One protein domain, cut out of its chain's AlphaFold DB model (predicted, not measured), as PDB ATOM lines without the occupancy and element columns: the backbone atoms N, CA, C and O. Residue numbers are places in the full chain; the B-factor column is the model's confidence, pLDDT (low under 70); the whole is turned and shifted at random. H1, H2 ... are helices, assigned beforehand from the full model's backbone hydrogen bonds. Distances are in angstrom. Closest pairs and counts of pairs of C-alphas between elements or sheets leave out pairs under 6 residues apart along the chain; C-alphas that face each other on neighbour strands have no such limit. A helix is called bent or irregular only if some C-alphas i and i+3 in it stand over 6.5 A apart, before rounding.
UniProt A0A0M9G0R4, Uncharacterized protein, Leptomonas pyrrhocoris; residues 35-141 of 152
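What this domain is: This is residues 35 to 141 of the 152 residues of an uncharacterized protein of Leptomonas pyrrhocoris (UniProt A0A0M9G0R4). One long helix, H3, runs along the length of the domain, and shorter helices cross it or pack on it: H1 on its residues 76 to 81, H4 on its residues 87 to 92, and H6 and H5 between these, with H2 close by. Two long loops lie toward opposite ends, residues 46 to 60 and residues 96 to 109. The printed part has 107 residues with six named helices, H1 to H6 in order along the chain, and no named strand: the class is all helix, with 54 residues in the helices. The whole is compact, with a radius of gyration of the C-alphas of 14.0 A, and spans 40 by 31 by 25 A.

Where its parts are: H3, residues 75 to 95, is the longest helix, 28.7 A from C-alpha 75 at (-1.708, 80.779, -34.379) to C-alpha 95 at (-22.674, 100.024, -30.674). It is neither bent nor irregular, but only just: C-alphas 92 and 95 are 6.2 A apart. Before it come H1, residues 42 to 45, 5.0 A long and beginning at C-alpha 42 (-3.465, 91.813, -39.555), and H2, residues 61 to 67, 9.8 A long. After it come H4, residues 110 to 119, 14.7 A, H5, residues 127 to 130, 5.4 A, and H6, residues 133 to 140, 10.5 A, which ends at C-alpha 140 (-1.317, 103.695, -35.303).

How they stand to each other: H3 is the hub, touching H1, H4, H5 and H6, and the helix packing is mostly crossed, with no shallow tilt among the touching pairs that have a tilt. With residues 87 to 92 alone H3 touches H4, about perpendicular at 80 degrees; their closest C-alphas are those of Val 91 and Val 113, 6.5 A apart. With residues 80 to 87 alone it touches H6, only just about perpendicular at 72 degrees, closest at the C-alphas of Trp 83 and Tyr 134, 6.0 A. The closest C-alphas of H3 and H5, which touch, are those of Cys 87 and Cys 129, 5.0 A; for H3 and H1, which touch, they are those of Cys 77 and Ala 45, also 5.0 A. H2 is close to H3 but not clearly touching, with the C-alphas of Met 66 and Leu 81 6.6 A apart. H4 and H6 only just touch, with 3 pairs of C-alphas within 8 A, the closest those of Gly 118 and Leu 138, 6.7 A. H2 is apart from H4, H5 and H6. In H2, H3 and H4 every O i to N i+4 pair is within hydrogen-bond range, in H6 3 of 4 are, and H1 and H5 are too short for such a pair.

The domain as a whole: The two C-alphas farthest apart are those of Asp 52 and Gly 99, 40.1 A. The printed part has no cut. The links from H1 to H2 and from H3 to H4 are long, and that from H5 to H6 is tight. The mean pLDDT of the printed part is 89.5, and residues 35 and 141 are under 70.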
ATOM      1  N   TYR A  35      -0.778  89.669 -24.230       67.50
ATOM      2  CA  TYR A  35      -0.110  89.121 -25.398       67.50
ATOM      3  C   TYR A  35       0.455  90.270 -26.244       67.50
ATOM      4  O   TYR A  35      -0.297  91.126 -26.719       67.50
ATOM      5  N   GLU A  36       1.773  90.291 -26.424       70.81
ATOM      6  CA  GLU A  36       2.453  91.232 -27.308       70.81
ATOM      7  C   GLU A  36       2.676  90.561 -28.662       70.81
ATOM      8  O   GLU A  36       3.457  89.623 -28.798       70.81
ATOM      9  N   SER A  37       1.951  91.035 -29.675       77.12
ATOM     10  CA  SER A  37       2.154  90.605 -31.056       77.12
ATOM     11  C   SER A  37       3.408  91.267 -31.621       77.12
ATOM     12  O   SER A  37       3.556  92.485 -31.535       77.12
ATOM     13  N   LYS A  38       4.255  90.486 -32.295       84.50
ATOM     14  CA  LYS A  38       5.392  91.006 -33.081       84.50
ATOM     15  C   LYS A  38       4.973  91.732 -34.368       84.50
ATOM     16  O   LYS A  38       5.792  92.390 -35.001       84.50
ATOM     17  N   PHE A  39       3.719  91.568 -34.785       86.81
ATOM     18  CA  PHE A  39       3.152  92.188 -35.982       86.81
ATOM     19  C   PHE A  39       2.427  93.490 -35.647       86.81
ATOM     20  O   PHE A  39       1.806  93.593 -34.590       86.81
ATOM     21  N   ASN A  40       2.448  94.441 -36.584       86.69
ATOM     22  CA  ASN A  40       1.776  95.737 -36.450       86.69
ATOM     23  C   ASN A  40       0.437  95.800 -37.197       86.69
ATOM     24  O   ASN A  40      -0.310  96.763 -37.043       86.69
ATOM     25  N   SER A  41       0.121  94.795 -38.015       87.38
ATOM     26  CA  SER A  41      -1.145  94.720 -38.739       87.38
ATOM     27  C   SER A  41      -1.585  93.282 -38.982       87.38
ATOM     28  O   SER A  41      -0.776  92.351 -39.012       87.38
ATOM     29  N   LEU A  42      -2.884  93.113 -39.232       87.56
ATOM     30  CA  LEU A  42      -3.465  91.813 -39.555       87.56
ATOM     31  C   LEU A  42      -2.903  91.245 -40.868       87.56
ATOM     32  O   LEU A  42      -2.660  90.046 -40.965       87.56
ATOM     33  N   SER A  43      -2.620  92.103 -41.854       87.50
ATOM     34  CA  SER A  43      -1.991  91.690 -43.113       87.50
ATOM     35  C   SER A  43      -0.585  91.128 -42.898       87.50
ATOM     36  O   SER A  43      -0.220  90.160 -43.555       87.50
ATOM     37  N   GLN A  44       0.190  91.697 -41.965       89.81
ATOM     38  CA  GLN A  44       1.503  91.158 -41.598       89.81
ATOM     39  C   GLN A  44       1.372  89.823 -40.857       89.81
ATOM     40  O   GLN A  44       2.098  88.883 -41.168       89.81
ATOM     41  N   ALA A  45       0.429  89.723 -39.915       90.69
ATOM     42  CA  ALA A  45       0.207  88.500 -39.144       90.69
ATOM     43  C   ALA A  45      -0.265  87.317 -40.008       90.69
ATOM     44  O   ALA A  45       0.090  86.171 -39.738       90.69
ATOM     45  N   CYS A  46      -1.039  87.597 -41.060       91.00
ATOM     46  CA  CYS A  46      -1.594  86.608 -41.985       91.00
ATOM     47  C   CYS A  46      -0.849  86.528 -43.329       91.00
ATOM     48  O   CYS A  46      -1.401  86.031 -44.316       91.00
ATOM     49  N   TYR A  47       0.380  87.041 -43.413       90.12
ATOM     50  CA  TYR A  47       1.208  86.904 -44.614       90.12
ATOM     51  C   TYR A  47       1.584  85.431 -44.841       90.12
ATOM     52  O   TYR A  47       1.889  84.727 -43.878       90.12
ATOM     53  N   GLY A  48       1.535  84.935 -46.083       89.38
ATOM     54  CA  GLY A  48       1.822  83.525 -46.378       89.38
ATOM     55  C   GLY A  48       0.723  82.534 -45.972       89.38
ATOM     56  O   GLY A  48       0.831  81.347 -46.264       89.38
ATOM     57  N   VAL A  49      -0.340  82.985 -45.299       90.06
ATOM     58  CA  VAL A  49      -1.400  82.101 -44.799       90.06
ATOM     59  C   VAL A  49      -2.444  81.853 -45.879       90.06
ATOM     60  O   VAL A  49      -3.040  82.804 -46.386       90.06
ATOM     61  N   LEU A  50      -2.688  80.570 -46.178       87.50
ATOM     62  CA  LEU A  50      -3.718  80.105 -47.110       87.50
ATOM     63  C   LEU A  50      -3.688  80.841 -48.462       87.50
ATOM     64  O   LEU A  50      -4.742  81.118 -49.018       87.50
ATOM     65  N   GLU A  51      -2.516  81.193 -48.999       90.25
ATOM     66  CA  GLU A  51      -2.437  82.079 -50.176       90.25
ATOM     67  C   GLU A  51      -3.093  81.500 -51.432       90.25
ATOM     68  O   GLU A  51      -3.706  82.254 -52.186       90.25
ATOM     69  N   ASP A  52      -3.046  80.176 -51.602       89.62
ATOM     70  CA  ASP A  52      -3.711  79.478 -52.708       89.62
ATOM     71  C   ASP A  52      -5.243  79.554 -52.610       89.62
ATOM     72  O   ASP A  52      -5.935  79.646 -53.621       89.62
ATOM     73  N   ALA A  53      -5.789  79.528 -51.389       89.56
ATOM     74  CA  ALA A  53      -7.233  79.564 -51.142       89.56
ATOM     75  C   ALA A  53      -7.771  80.997 -50.974       89.56
ATOM     76  O   ALA A  53      -8.897  81.292 -51.370       89.56
ATOM     77  N   CYS A  54      -6.963  81.887 -50.395       91.31
ATOM     78  CA  CYS A  54      -7.277  83.269 -50.048       91.31
ATOM     79  C   CYS A  54      -6.192  84.215 -50.608       91.31
ATOM     80  O   CYS A  54      -5.294  84.659 -49.874       91.31
ATOM     81  N   PRO A  55      -6.267  84.569 -51.904       88.75
ATOM     82  CA  PRO A  55      -5.214  85.320 -52.586       88.75
ATOM     83  C   PRO A  55      -4.912  86.681 -51.932       88.75
ATOM     84  O   PRO A  55      -5.850  87.396 -51.570       88.75
ATOM     85  N   PRO A  56      -3.630  87.090 -51.808       83.00
ATOM     86  CA  PRO A  56      -3.208  88.328 -51.125       83.00
ATOM     87  C   PRO A  56      -3.822  89.603 -51.686       83.00
ATOM     88  O   PRO A  56      -4.099  90.530 -50.931       83.00
ATOM     89  N   ASN A  57      -4.088  89.620 -52.989       83.81
ATOM     90  CA  ASN A  57      -4.605  90.788 -53.698       83.81
ATOM     91  C   ASN A  57      -6.141  90.795 -53.812       83.81
ATOM     92  O   ASN A  57      -6.693  91.628 -54.524       83.81
ATOM     93  N   SER A  58      -6.836  89.863 -53.153       83.44
ATOM     94  CA  SER A  58      -8.300  89.819 -53.153       83.44
ATOM     95  C   SER A  58      -8.881  90.812 -52.144       83.44
ATOM     96  O   SER A  58      -8.466  90.826 -50.982       83.44
ATOM     97  N   ALA A  59      -9.894  91.581 -52.560       81.81
ATOM     98  CA  ALA A  59     -10.664  92.453 -51.669       81.81
ATOM     99  C   ALA A  59     -11.301  91.667 -50.504       81.81
ATOM    100  O   ALA A  59     -11.355  92.153 -49.374       81.81
ATOM    101  N   ASP A  60     -11.667  90.408 -50.752       86.31
ATOM    102  CA  ASP A  60     -12.326  89.533 -49.781       86.31
ATOM    103  C   ASP A  60     -11.349  88.643 -49.004       86.31
ATOM    104  O   ASP A  60     -11.785  87.749 -48.274       86.31
ATOM    105  N   ARG A  61     -10.024  88.854 -49.114       88.94
ATOM    106  CA  ARG A  61      -9.025  87.993 -48.445       88.94
ATOM    107  C   ARG A  61      -9.319  87.821 -46.962       88.94
ATOM    108  O   ARG A  61      -9.244  86.709 -46.454       88.94
ATOM    109  N   LEU A  62      -9.662  88.904 -46.267       86.25
ATOM    110  CA  LEU A  62      -9.940  88.845 -44.832       86.25
ATOM    111  C   LEU A  62     -11.158  87.983 -44.514       86.25
ATOM    112  O   LEU A  62     -11.120  87.201 -43.570       86.25
ATOM    113  N   TYR A  63     -12.214  88.103 -45.315       88.31
ATOM    114  CA  TYR A  63     -13.408  87.285 -45.157       88.31
ATOM    115  C   TYR A  63     -13.116  85.813 -45.478       88.31
ATOM    116  O   TYR A  63     -13.479  84.930 -44.704       88.31
ATOM    117  N   CYS A  64     -12.361  85.543 -46.545       91.19
ATOM    118  CA  CYS A  64     -11.902  84.199 -46.896       91.19
ATOM    119  C   CYS A  64     -11.084  83.543 -45.772       91.19
ATOM    120  O   CYS A  64     -11.329  82.384 -45.429       91.19
ATOM    121  N   LEU A  65     -10.145  84.286 -45.175       92.06
ATOM    122  CA  LEU A  65      -9.323  83.809 -44.061       92.06
ATOM    123  C   LEU A  65     -10.172  83.487 -42.826       92.06
ATOM    124  O   LEU A  65      -9.912  82.492 -42.159       92.06
ATOM    125  N   MET A  66     -11.205  84.286 -42.541       89.19
ATOM    126  CA  MET A  66     -12.154  83.991 -41.460       89.19
ATOM    127  C   MET A  66     -12.986  82.737 -41.747       89.19
ATOM    128  O   MET A  66     -13.183  81.918 -40.854       89.19
ATOM    129  N   LEU A  67     -13.455  82.558 -42.986       91.31
ATOM    130  CA  LEU A  67     -14.236  81.380 -43.378       91.31
ATOM    131  C   LEU A  67     -13.434  80.076 -43.347       91.31
ATOM    132  O   LEU A  67     -14.022  79.014 -43.179       91.31
ATOM    133  N   ASN A  68     -12.115  80.153 -43.527       90.50
ATOM    134  CA  ASN A  68     -11.208  79.005 -43.508       90.50
ATOM    135  C   ASN A  68     -10.308  79.013 -42.263       90.50
ATOM    136  O   ASN A  68      -9.191  78.494 -42.301       90.50
ATOM    137  N   GLN A  69     -10.765  79.627 -41.166       87.44
ATOM    138  CA  GLN A  69      -9.990  79.724 -39.928       87.44
ATOM    139  C   GLN A  69      -9.645  78.338 -39.353       87.44
ATOM    140  O   GLN A  69      -8.590  78.165 -38.752       87.44
ATOM    141  N   ASP A  70     -10.498  77.339 -39.583       88.44
ATOM    142  CA  ASP A  70     -10.293  75.930 -39.221       88.44
ATOM    143  C   ASP A  70      -9.139  75.260 -39.982       88.44
ATOM    144  O   ASP A  70      -8.526  74.328 -39.470       88.44
ATOM    145  N   LYS A  71      -8.828  75.746 -41.188       89.00
ATOM    146  CA  LYS A  71      -7.720  75.268 -42.033       89.00
ATOM    147  C   LYS A  71      -6.442  76.085 -41.849       89.00
ATOM    148  O   LYS A  71      -5.438  75.814 -42.505       89.00
ATOM    149  N   ASN A  72      -6.488  77.132 -41.027       88.44
ATOM    150  CA  ASN A  72      -5.351  77.992 -40.755       88.44
ATOM    151  C   ASN A  72      -4.598  77.506 -39.510       88.44
ATOM    152  O   ASN A  72      -5.028  77.754 -38.386       88.44
ATOM    153  N   ASP A  73      -3.421  76.915 -39.700       88.12
ATOM    154  CA  ASP A  73      -2.573  76.458 -38.587       88.12
ATOM    155  C   ASP A  73      -1.714  77.584 -37.971       88.12
ATOM    156  O   ASP A  73      -1.043  77.392 -36.952       88.12
ATOM    157  N   ASN A  74      -1.716  78.790 -38.553       91.31
ATOM    158  CA  ASN A  74      -0.953  79.920 -38.036       91.31
ATOM    159  C   ASN A  74      -1.678  80.572 -36.848       91.31
ATOM    160  O   ASN A  74      -2.609  81.370 -37.008       91.31
ATOM    161  N   HIS A  75      -1.187  80.265 -35.645       90.81
ATOM    162  CA  HIS A  75      -1.708  80.779 -34.379       90.81
ATOM    163  C   HIS A  75      -1.808  82.311 -34.334       90.81
ATOM    164  O   HIS A  75      -2.827  82.843 -33.901       90.81
ATOM    165  N   GLU A  76      -0.788  83.027 -34.815       91.25
ATOM    166  CA  GLU A  76      -0.764  84.495 -34.811       91.25
ATOM    167  C   GLU A  76      -1.886  85.058 -35.678       91.25
ATOM    168  O   GLU A  76      -2.671  85.892 -35.227       91.25
ATOM    169  N   CYS A  77      -2.016  84.556 -36.908       92.38
ATOM    170  CA  CYS A  77      -3.091  84.977 -37.798       92.38
ATOM    171  C   CYS A  77      -4.472  84.680 -37.184       92.38
ATOM    172  O   CYS A  77      -5.342  85.549 -37.194       92.38
ATOM    173  N   ASN A  78      -4.658  83.510 -36.562       92.75
ATOM    174  CA  ASN A  78      -5.911  83.166 -35.880       92.75
ATOM    175  C   ASN A  78      -6.240  84.106 -34.716       92.75
ATOM    176  O   ASN A  78      -7.387  84.532 -34.583       92.75
ATOM    177  N   MET A  79      -5.252  84.468 -33.897       92.25
ATOM    178  CA  MET A  79      -5.439  85.431 -32.808       92.25
ATOM    179  C   MET A  79      -5.838  86.809 -33.348       92.25
ATOM    180  O   MET A  79      -6.789  87.420 -32.857       92.25
ATOM    181  N   TRP A  80      -5.175  87.269 -34.412       93.12
ATOM    182  CA  TRP A  80      -5.493  88.529 -35.085       93.12
ATOM    183  C   TRP A  80      -6.903  88.547 -35.691       93.12
ATOM    184  O   TRP A  80      -7.639  89.521 -35.501       93.12
ATOM    185  N   LEU A  81      -7.310  87.471 -36.371       92.94
ATOM    186  CA  LEU A  81      -8.673  87.296 -36.888       92.94
ATOM    187  C   LEU A  81      -9.704  87.243 -35.752       92.94
ATOM    188  O   LEU A  81     -10.774  87.846 -35.863       92.94
ATOM    189  N   GLY A  82      -9.367  86.592 -34.637       92.38
ATOM    190  CA  GLY A  82     -10.193  86.536 -33.434       92.38
ATOM    191  C   GLY A  82     -10.444  87.918 -32.829       92.38
ATOM    192  O   GLY A  82     -11.599  88.304 -32.646       92.38
ATOM    193  N   TRP A  83      -9.393  88.708 -32.585       93.94
ATOM    194  CA  TRP A  83      -9.553  90.073 -32.063       93.94
ATOM    195  C   TRP A  83     -10.331  90.978 -33.014       93.94
ATOM    196  O   TRP A  83     -11.201  91.724 -32.562       93.94
ATOM    197  N   ARG A  84     -10.064  90.886 -34.326       93.00
ATOM    198  CA  ARG A  84     -10.847  91.602 -35.343       93.00
ATOM    199  C   ARG A  84     -12.328  91.256 -35.218       93.00
ATOM    200  O   ARG A  84     -13.153  92.163 -35.155       93.00
ATOM    201  N   THR A  85     -12.653  89.968 -35.156       92.62
ATOM    202  CA  THR A  85     -14.033  89.484 -35.035       92.62
ATOM    203  C   THR A  85     -14.698  90.024 -33.774       92.62
ATOM    204  O   THR A  85     -15.756  90.635 -33.867       92.62
ATOM    205  N   VAL A  86     -14.052  89.897 -32.610       94.19
ATOM    206  CA  VAL A  86     -14.596  90.407 -31.340       94.19
ATOM    207  C   VAL A  86     -14.899  91.902 -31.422       94.19
ATOM    208  O   VAL A  86     -15.986  92.325 -31.032       94.19
ATOM    209  N   CYS A  87     -13.969  92.702 -31.945       94.25
ATOM    210  CA  CYS A  87     -14.169  94.142 -32.078       94.25
ATOM    211  C   CYS A  87     -15.326  94.491 -33.023       94.25
ATOM    212  O   CYS A  87     -16.205  95.265 -32.647       94.25
ATOM    213  N   LEU A  88     -15.337  93.933 -34.236       93.06
ATOM    214  CA  LEU A  88     -16.335  94.283 -35.251       93.06
ATOM    215  C   LEU A  88     -17.729  93.774 -34.877       93.06
ATOM    216  O   LEU A  88     -18.689  94.537 -34.944       93.06
ATOM    217  N   SER A  89     -17.843  92.538 -34.389       93.12
ATOM    218  CA  SER A  89     -19.131  91.998 -33.947       93.12
ATOM    219  C   SER A  89     -19.696  92.777 -32.761       93.12
ATOM    220  O   SER A  89     -20.904  92.980 -32.686       93.12
ATOM    221  N   PHE A  90     -18.850  93.264 -31.845       95.25
ATOM    222  CA  PHE A  90     -19.330  94.120 -30.761       95.25
ATOM    223  C   PHE A  90     -19.888  95.446 -31.292       95.25
ATOM    224  O   PHE A  90     -20.934  95.904 -30.838       95.25
ATOM    225  N   VAL A  91     -19.243  96.044 -32.293       95.06
ATOM    226  CA  VAL A  91     -19.749  97.266 -32.931       95.06
ATOM    227  C   VAL A  91     -21.114  97.015 -33.565       95.06
ATOM    228  O   VAL A  91     -22.071  97.720 -33.255       95.06
ATOM    229  N   GLU A  92     -21.227  95.976 -34.386       93.88
ATOM    230  CA  GLU A  92     -22.453  95.654 -35.125       93.88
ATOM    231  C   GLU A  92     -23.621  95.251 -34.214       93.88
ATOM    232  O   GLU A  92     -24.773  95.584 -34.491       93.88
ATOM    233  N   VAL A  93     -23.343  94.530 -33.123       93.81
ATOM    234  CA  VAL A  93     -24.379  93.970 -32.239       93.81
ATOM    235  C   VAL A  93     -24.728  94.903 -31.079       93.81
ATOM    236  O   VAL A  93     -25.852  94.854 -30.577       93.81
ATOM    237  N   LYS A  94     -23.791  95.748 -30.627       95.12
ATOM    238  CA  LYS A  94     -23.994  96.637 -29.472       95.12
ATOM    239  C   LYS A  94     -23.921  98.117 -29.810       95.12
ATOM    240  O   LYS A  94     -24.827  98.843 -29.417       95.12
ATOM    241  N   LEU A  95     -22.884  98.581 -30.499       95.19
ATOM    242  CA  LEU A  95     -22.674 100.024 -30.674       95.19
ATOM    243  C   LEU A  95     -23.613 100.639 -31.716       95.19
ATOM    244  O   LEU A  95     -24.227 101.668 -31.441       95.19
ATOM    245  N   VAL A  96     -23.765  99.992 -32.875       94.31
ATOM    246  CA  VAL A  96     -24.654 100.450 -33.955       94.31
ATOM    247  C   VAL A  96     -26.113 100.506 -33.484       94.31
ATOM    248  O   VAL A  96     -26.709 101.579 -33.577       94.31
ATOM    249  N   PRO A  97     -26.698  99.445 -32.885       93.62
ATOM    250  CA  PRO A  97     -28.097  99.485 -32.449       93.62
ATOM    251  C   PRO A  97     -28.370 100.494 -31.328       93.62
ATOM    252  O   PRO A  97     -29.494 100.967 -31.193       93.62
ATOM    253  N   ASN A  98     -27.352 100.833 -30.532       93.62
ATOM    254  CA  ASN A  98     -27.464 101.812 -29.452       93.62
ATOM    255  C   ASN A  98     -27.143 103.251 -29.904       93.62
ATOM    256  O   ASN A  98     -27.142 104.157 -29.076       93.62
ATOM    257  N   GLY A  99     -26.862 103.473 -31.194       91.69
ATOM    258  CA  GLY A  99     -26.661 104.809 -31.762       91.69
ATOM    259  C   GLY A  99     -25.277 105.425 -31.536       91.69
ATOM    260  O   GLY A  99     -25.105 106.613 -31.791       91.69
ATOM    261  N   PHE A 100     -24.272 104.655 -31.106       93.06
ATOM    262  CA  PHE A 100     -22.923 105.187 -30.847       93.06
ATOM    263  C   PHE A 100     -22.115 105.484 -32.119       93.06
ATOM    264  O   PHE A 100     -21.163 106.257 -32.070       93.06
ATOM    265  N   CYS A 101     -22.464 104.864 -33.248       91.88
ATOM    266  CA  CYS A 101     -21.653 104.910 -34.466       91.88
ATOM    267  C   CYS A 101     -22.110 105.938 -35.514       91.88
ATOM    268  O   CYS A 101     -21.404 106.143 -36.497       91.88
ATOM    269  N   GLY A 102     -23.269 106.580 -35.330       90.88
ATOM    270  CA  GLY A 102     -23.786 107.590 -36.265       90.88
ATOM    271  C   GLY A 102     -24.310 107.053 -37.607       90.88
ATOM    272  O   GLY A 102     -24.550 107.849 -38.507       90.88
ATOM    273  N   PHE A 103     -24.493 105.737 -37.741       94.06
ATOM    274  CA  PHE A 103     -25.115 105.069 -38.892       94.06
ATOM    275  C   PHE A 103     -25.996 103.907 -38.413       94.06
ATOM    276  O   PHE A 103     -25.820 103.423 -37.286       94.06
ATOM    277  N   THR A 104     -26.948 103.466 -39.240       92.88
ATOM    278  CA  THR A 104     -27.839 102.340 -38.905       92.88
ATOM    279  C   THR A 104     -27.273 100.987 -39.341       92.88
ATOM    280  O   THR A 104     -26.268 100.892 -40.044       92.88
ATOM    281  N   LYS A 105     -27.930  99.893 -38.937       91.06
ATOM    282  CA  LYS A 105     -27.518  98.540 -39.337       91.06
ATOM    283  C   LYS A 105     -27.612  98.336 -40.853       91.06
ATOM    284  O   LYS A 105     -26.804  97.609 -41.419       91.06
ATOM    285  N   GLU A 106     -28.579  98.978 -41.495       92.50
ATOM    286  CA  GLU A 106     -28.823  98.911 -42.938       92.50
ATOM    287  C   GLU A 106     -27.752  99.667 -43.738       92.50
ATOM    288  O   GLU A 106     -27.434  99.280 -44.858       92.50
ATOM    289  N   GLU A 107     -27.172 100.711 -43.148       92.19
ATOM    290  CA  GLU A 107     -26.092 101.519 -43.729       92.19
ATOM    291  C   GLU A 107     -24.698 100.944 -43.433       92.19
ATOM    292  O   GLU A 107     -23.696 101.436 -43.948       92.19
ATOM    293  N   SER A 108     -24.618  99.916 -42.585       90.44
ATOM    294  CA  SER A 108     -23.365  99.375 -42.068       90.44
ATOM    295  C   SER A 108     -22.482  98.797 -43.177       90.44
ATOM    296  O   SER A 108     -22.814  97.787 -43.798       90.44
ATOM    297  N   THR A 109     -21.301  99.389 -43.365       90.06
ATOM    298  CA  THR A 109     -20.224  98.852 -44.211       90.06
ATOM    299  C   THR A 109     -18.997  98.491 -43.368       90.06
ATOM    300  O   THR A 109     -18.816  99.050 -42.281       90.06
ATOM    301  N   PRO A 110     -18.106  97.596 -43.838       85.38
ATOM    302  CA  PRO A 110     -16.868  97.273 -43.125       85.38
ATOM    303  C   PRO A 110     -16.023  98.508 -42.775       85.38
ATOM    304  O   PRO A 110     -15.419  98.568 -41.699       85.38
ATOM    305  N   GLU A 111     -15.995  99.506 -43.659       87.81
ATOM    306  CA  GLU A 111     -15.296 100.774 -43.465       87.81
ATOM    307  C   GLU A 111     -15.937 101.605 -42.353       87.81
ATOM    308  O   GLU A 111     -15.220 102.078 -41.470       87.81
ATOM    309  N   LEU A 112     -17.267 101.736 -42.350       92.31
ATOM    310  CA  LEU A 112     -18.006 102.474 -41.322       92.31
ATOM    311  C   LEU A 112     -17.883 101.811 -39.947       92.31
ATOM    312  O   LEU A 112     -17.622 102.486 -38.950       92.31
ATOM    313  N   VAL A 113     -17.974 100.481 -39.880       92.19
ATOM    314  CA  VAL A 113     -17.762  99.716 -38.639       92.19
ATOM    315  C   VAL A 113     -16.343  99.935 -38.109       92.19
ATOM    316  O   VAL A 113     -16.147 100.216 -36.922       92.19
ATOM    317  N   ARG A 114     -15.336  99.870 -38.988       90.06
ATOM    318  CA  ARG A 114     -13.942 100.154 -38.623       90.06
ATOM    319  C   ARG A 114     -13.751 101.611 -38.189       90.06
ATOM    320  O   ARG A 114     -12.988 101.860 -37.256       90.06
ATOM    321  N   GLN A 115     -14.429 102.561 -38.827       90.81
ATOM    322  CA  GLN A 115     -14.403 103.970 -38.439       90.81
ATOM    323  C   GLN A 115     -15.037 104.177 -37.061       90.81
ATOM    324  O   GLN A 115     -14.452 104.885 -36.244       90.81
ATOM    325  N   CYS A 116     -16.153 103.503 -36.759       93.06
ATOM    326  CA  CYS A 116     -16.784 103.558 -35.439       93.06
ATOM    327  C   CYS A 116     -15.821 103.111 -34.326       93.06
ATOM    328  O   CYS A 116     -15.667 103.806 -33.321       93.06
ATOM    329  N   LEU A 117     -15.076 102.017 -34.534       92.62
ATOM    330  CA  LEU A 117     -14.008 101.595 -33.609       92.62
ATOM    331  C   LEU A 117     -12.923 102.665 -33.414       92.62
ATOM    332  O   LEU A 117     -12.301 102.746 -32.353       92.62
ATOM    333  N   GLY A 118     -12.674 103.472 -34.443       89.25
ATOM    334  CA  GLY A 118     -11.711 104.565 -34.413       89.25
ATOM    335  C   GLY A 118     -12.153 105.762 -33.569       89.25
ATOM    336  O   GLY A 118     -11.277 106.463 -33.066       89.25
ATOM    337  N   ILE A 119     -13.456 105.975 -33.369       88.44
ATOM    338  CA  ILE A 119     -14.000 107.170 -32.695       88.44
ATOM    339  C   ILE A 119     -14.599 106.889 -31.315       88.44
ATOM    340  O   ILE A 119     -14.576 107.770 -30.463       88.44
ATOM    341  N   VAL A 120     -15.123 105.684 -31.077       89.75
ATOM    342  CA  VAL A 120     -15.778 105.351 -29.807       89.75
ATOM    343  C   VAL A 120     -14.761 105.285 -28.658       89.75
ATOM    344  O   VAL A 120     -13.621 104.843 -28.851       89.75
ATOM    345  N   ASP A 121     -15.172 105.713 -27.459       88.88
ATOM    346  CA  ASP A 121     -14.345 105.616 -26.250       88.88
ATOM    347  C   ASP A 121     -13.999 104.143 -25.968       88.88
ATOM    348  O   ASP A 121     -14.849 103.249 -26.034       88.88
ATOM    349  N   LYS A 122     -12.731 103.882 -25.622       90.00
ATOM    350  CA  LYS A 122     -12.227 102.552 -25.247       90.00
ATOM    351  C   LYS A 122     -13.030 101.907 -24.108       90.00
ATOM    352  O   LYS A 122     -13.088 100.681 -24.050       90.00
ATOM    353  N   LYS A 123     -13.644 102.703 -23.224       90.25
ATOM    354  CA  LYS A 123     -14.483 102.242 -22.102       90.25
ATOM    355  C   LYS A 123     -15.780 101.574 -22.556       90.25
ATOM    356  O   LYS A 123     -16.278 100.702 -21.852       90.25
ATOM    357  N   GLU A 124     -16.282 101.936 -23.734       92.38
ATOM    358  CA  GLU A 124     -17.480 101.326 -24.322       92.38
ATOM    359  C   GLU A 124     -17.174  99.980 -24.996       92.38
ATOM    360  O   GLU A 124     -18.083  99.246 -25.379       92.38
ATOM    361  N   LEU A 125     -15.890  99.635 -25.151       92.94
ATOM    362  CA  LEU A 125     -15.441  98.419 -25.818       92.94
ATOM    363  C   LEU A 125     -15.065  97.326 -24.809       92.94
ATOM    364  O   LEU A 125     -14.407  97.603 -23.800       92.94
ATOM    365  N   PRO A 126     -15.361  96.047 -25.110       93.94
ATOM    366  CA  PRO A 126     -14.947  94.943 -24.257       93.94
ATOM    367  C   PRO A 126     -13.420  94.889 -24.158       93.94
ATOM    368  O   PRO A 126     -12.707  95.215 -25.110       93.94
ATOM    369  N   GLU A 127     -12.914  94.414 -23.021       91.88
ATOM    370  CA  GLU A 127     -11.472  94.328 -22.751       91.88
ATOM    371  C   GLU A 127     -10.716  93.539 -23.827       91.88
ATOM    372  O   GLU A 127      -9.658  93.967 -24.292       91.88
ATOM    373  N   LEU A 128     -11.314  92.440 -24.298       91.38
ATOM    374  CA  LEU A 128     -10.786  91.622 -25.392       91.38
ATOM    375  C   LEU A 128     -10.627  92.391 -26.710       91.38
ATOM    376  O   LEU A 128      -9.800  92.000 -27.529       91.38
ATOM    377  N   CYS A 129     -11.393  93.465 -26.921       93.06
ATOM    378  CA  CYS A 129     -11.225  94.346 -28.068       93.06
ATOM    379  C   CYS A 129     -10.198  95.445 -27.779       93.06
ATOM    380  O   CYS A 129      -9.158  95.480 -28.433       93.06
ATOM    381  N   HIS A 130     -10.436  96.329 -26.802       92.00
ATOM    382  CA  HIS A 130      -9.621  97.547 -26.678       92.00
ATOM    383  C   HIS A 130      -8.178  97.283 -26.219       92.00
ATOM    384  O   HIS A 130      -7.286  98.077 -26.520       92.00
ATOM    385  N   LYS A 131      -7.907  96.162 -25.530       90.88
ATOM    386  CA  LYS A 131      -6.530  95.757 -25.188       90.88
ATOM    387  C   LYS A 131      -5.830  94.975 -26.302       90.88
ATOM    388  O   LYS A 131      -4.626  94.731 -26.194       90.88
ATOM    389  N   SER A 132      -6.543  94.594 -27.364       91.81
ATOM    390  CA  SER A 132      -5.987  93.760 -28.430       91.81
ATOM    391  C   SER A 132      -4.959  94.496 -29.303       91.81
ATOM    392  O   SER A 132      -5.096  95.698 -29.557       91.81
ATOM    393  N   PRO A 133      -3.965  93.775 -29.854       91.44
ATOM    394  CA  PRO A 133      -3.112  94.280 -30.928       91.44
ATOM    395  C   PRO A 133      -3.890  94.793 -32.146       91.44
ATOM    396  O   PRO A 133      -3.497  95.793 -32.746       91.44
ATOM    397  N   TYR A 134      -5.030  94.173 -32.477       91.06
ATOM    398  CA  TYR A 134      -5.888  94.635 -33.566       91.06
ATOM    399  C   TYR A 134      -6.390  96.064 -33.328       91.06
ATOM    400  O   TYR A 134      -6.169  96.926 -34.178       91.06
ATOM    401  N   TYR A 135      -6.991  96.353 -32.169       91.00
ATOM    402  CA  TYR A 135      -7.486  97.699 -31.862       91.00
ATOM    403  C   TYR A 135      -6.360  98.742 -31.871       91.00
ATOM    404  O   TYR A 135      -6.494  99.801 -32.486       91.00
ATOM    405  N   LYS A 136      -5.204  98.410 -31.281       89.44
ATOM    406  CA  LYS A 136      -4.011  99.276 -31.304       89.44
ATOM    407  C   LYS A 136      -3.549  99.584 -32.736       89.44
ATOM    408  O   LYS A 136      -3.214 100.730 -33.034       89.44
ATOM    409  N   SER A 137      -3.606  98.604 -33.644       87.94
ATOM    410  CA  SER A 137      -3.242  98.799 -35.057       87.94
ATOM    411  C   SER A 137      -4.144  99.786 -35.803       87.94
ATOM    412  O   SER A 137      -3.692 100.448 -36.737       87.94
ATOM    413  N   LEU A 138      -5.404  99.940 -35.378       86.44
ATOM    414  CA  LEU A 138      -6.317 100.931 -35.960       86.44
ATOM    415  C   LEU A 138      -5.885 102.362 -35.611       86.44
ATOM    416  O   LEU A 138      -6.030 103.270 -36.429       86.44
ATOM    417  N   LYS A 139      -5.323 102.561 -34.413       77.62
ATOM    418  CA  LYS A 139      -4.917 103.877 -33.899       77.62
ATOM    419  C   LYS A 139      -3.554 104.328 -34.428       77.62
ATOM    420  O   LYS A 139      -3.376 105.515 -34.661       77.62
ATOM    421  N   LEU A 140      -2.638 103.398 -34.717       71.62
ATOM    422  CA  LEU A 140      -1.317 103.695 -35.303       71.62
ATOM    423  C   LEU A 140      -1.381 104.446 -36.646       71.62
ATOM    424  O   LEU A 140      -0.460 105.186 -36.983       71.62
ATOM    425  N   HIS A 141      -2.459 104.261 -37.410       58.53
ATOM    426  CA  HIS A 141      -2.664 104.889 -38.719       58.53
ATOM    427  C   HIS A 141      -3.836 105.878 -38.742       58.53
ATOM    428  O   HIS A 141      -4.200 106.368 -39.810       58.53
TER     429      HIS A 141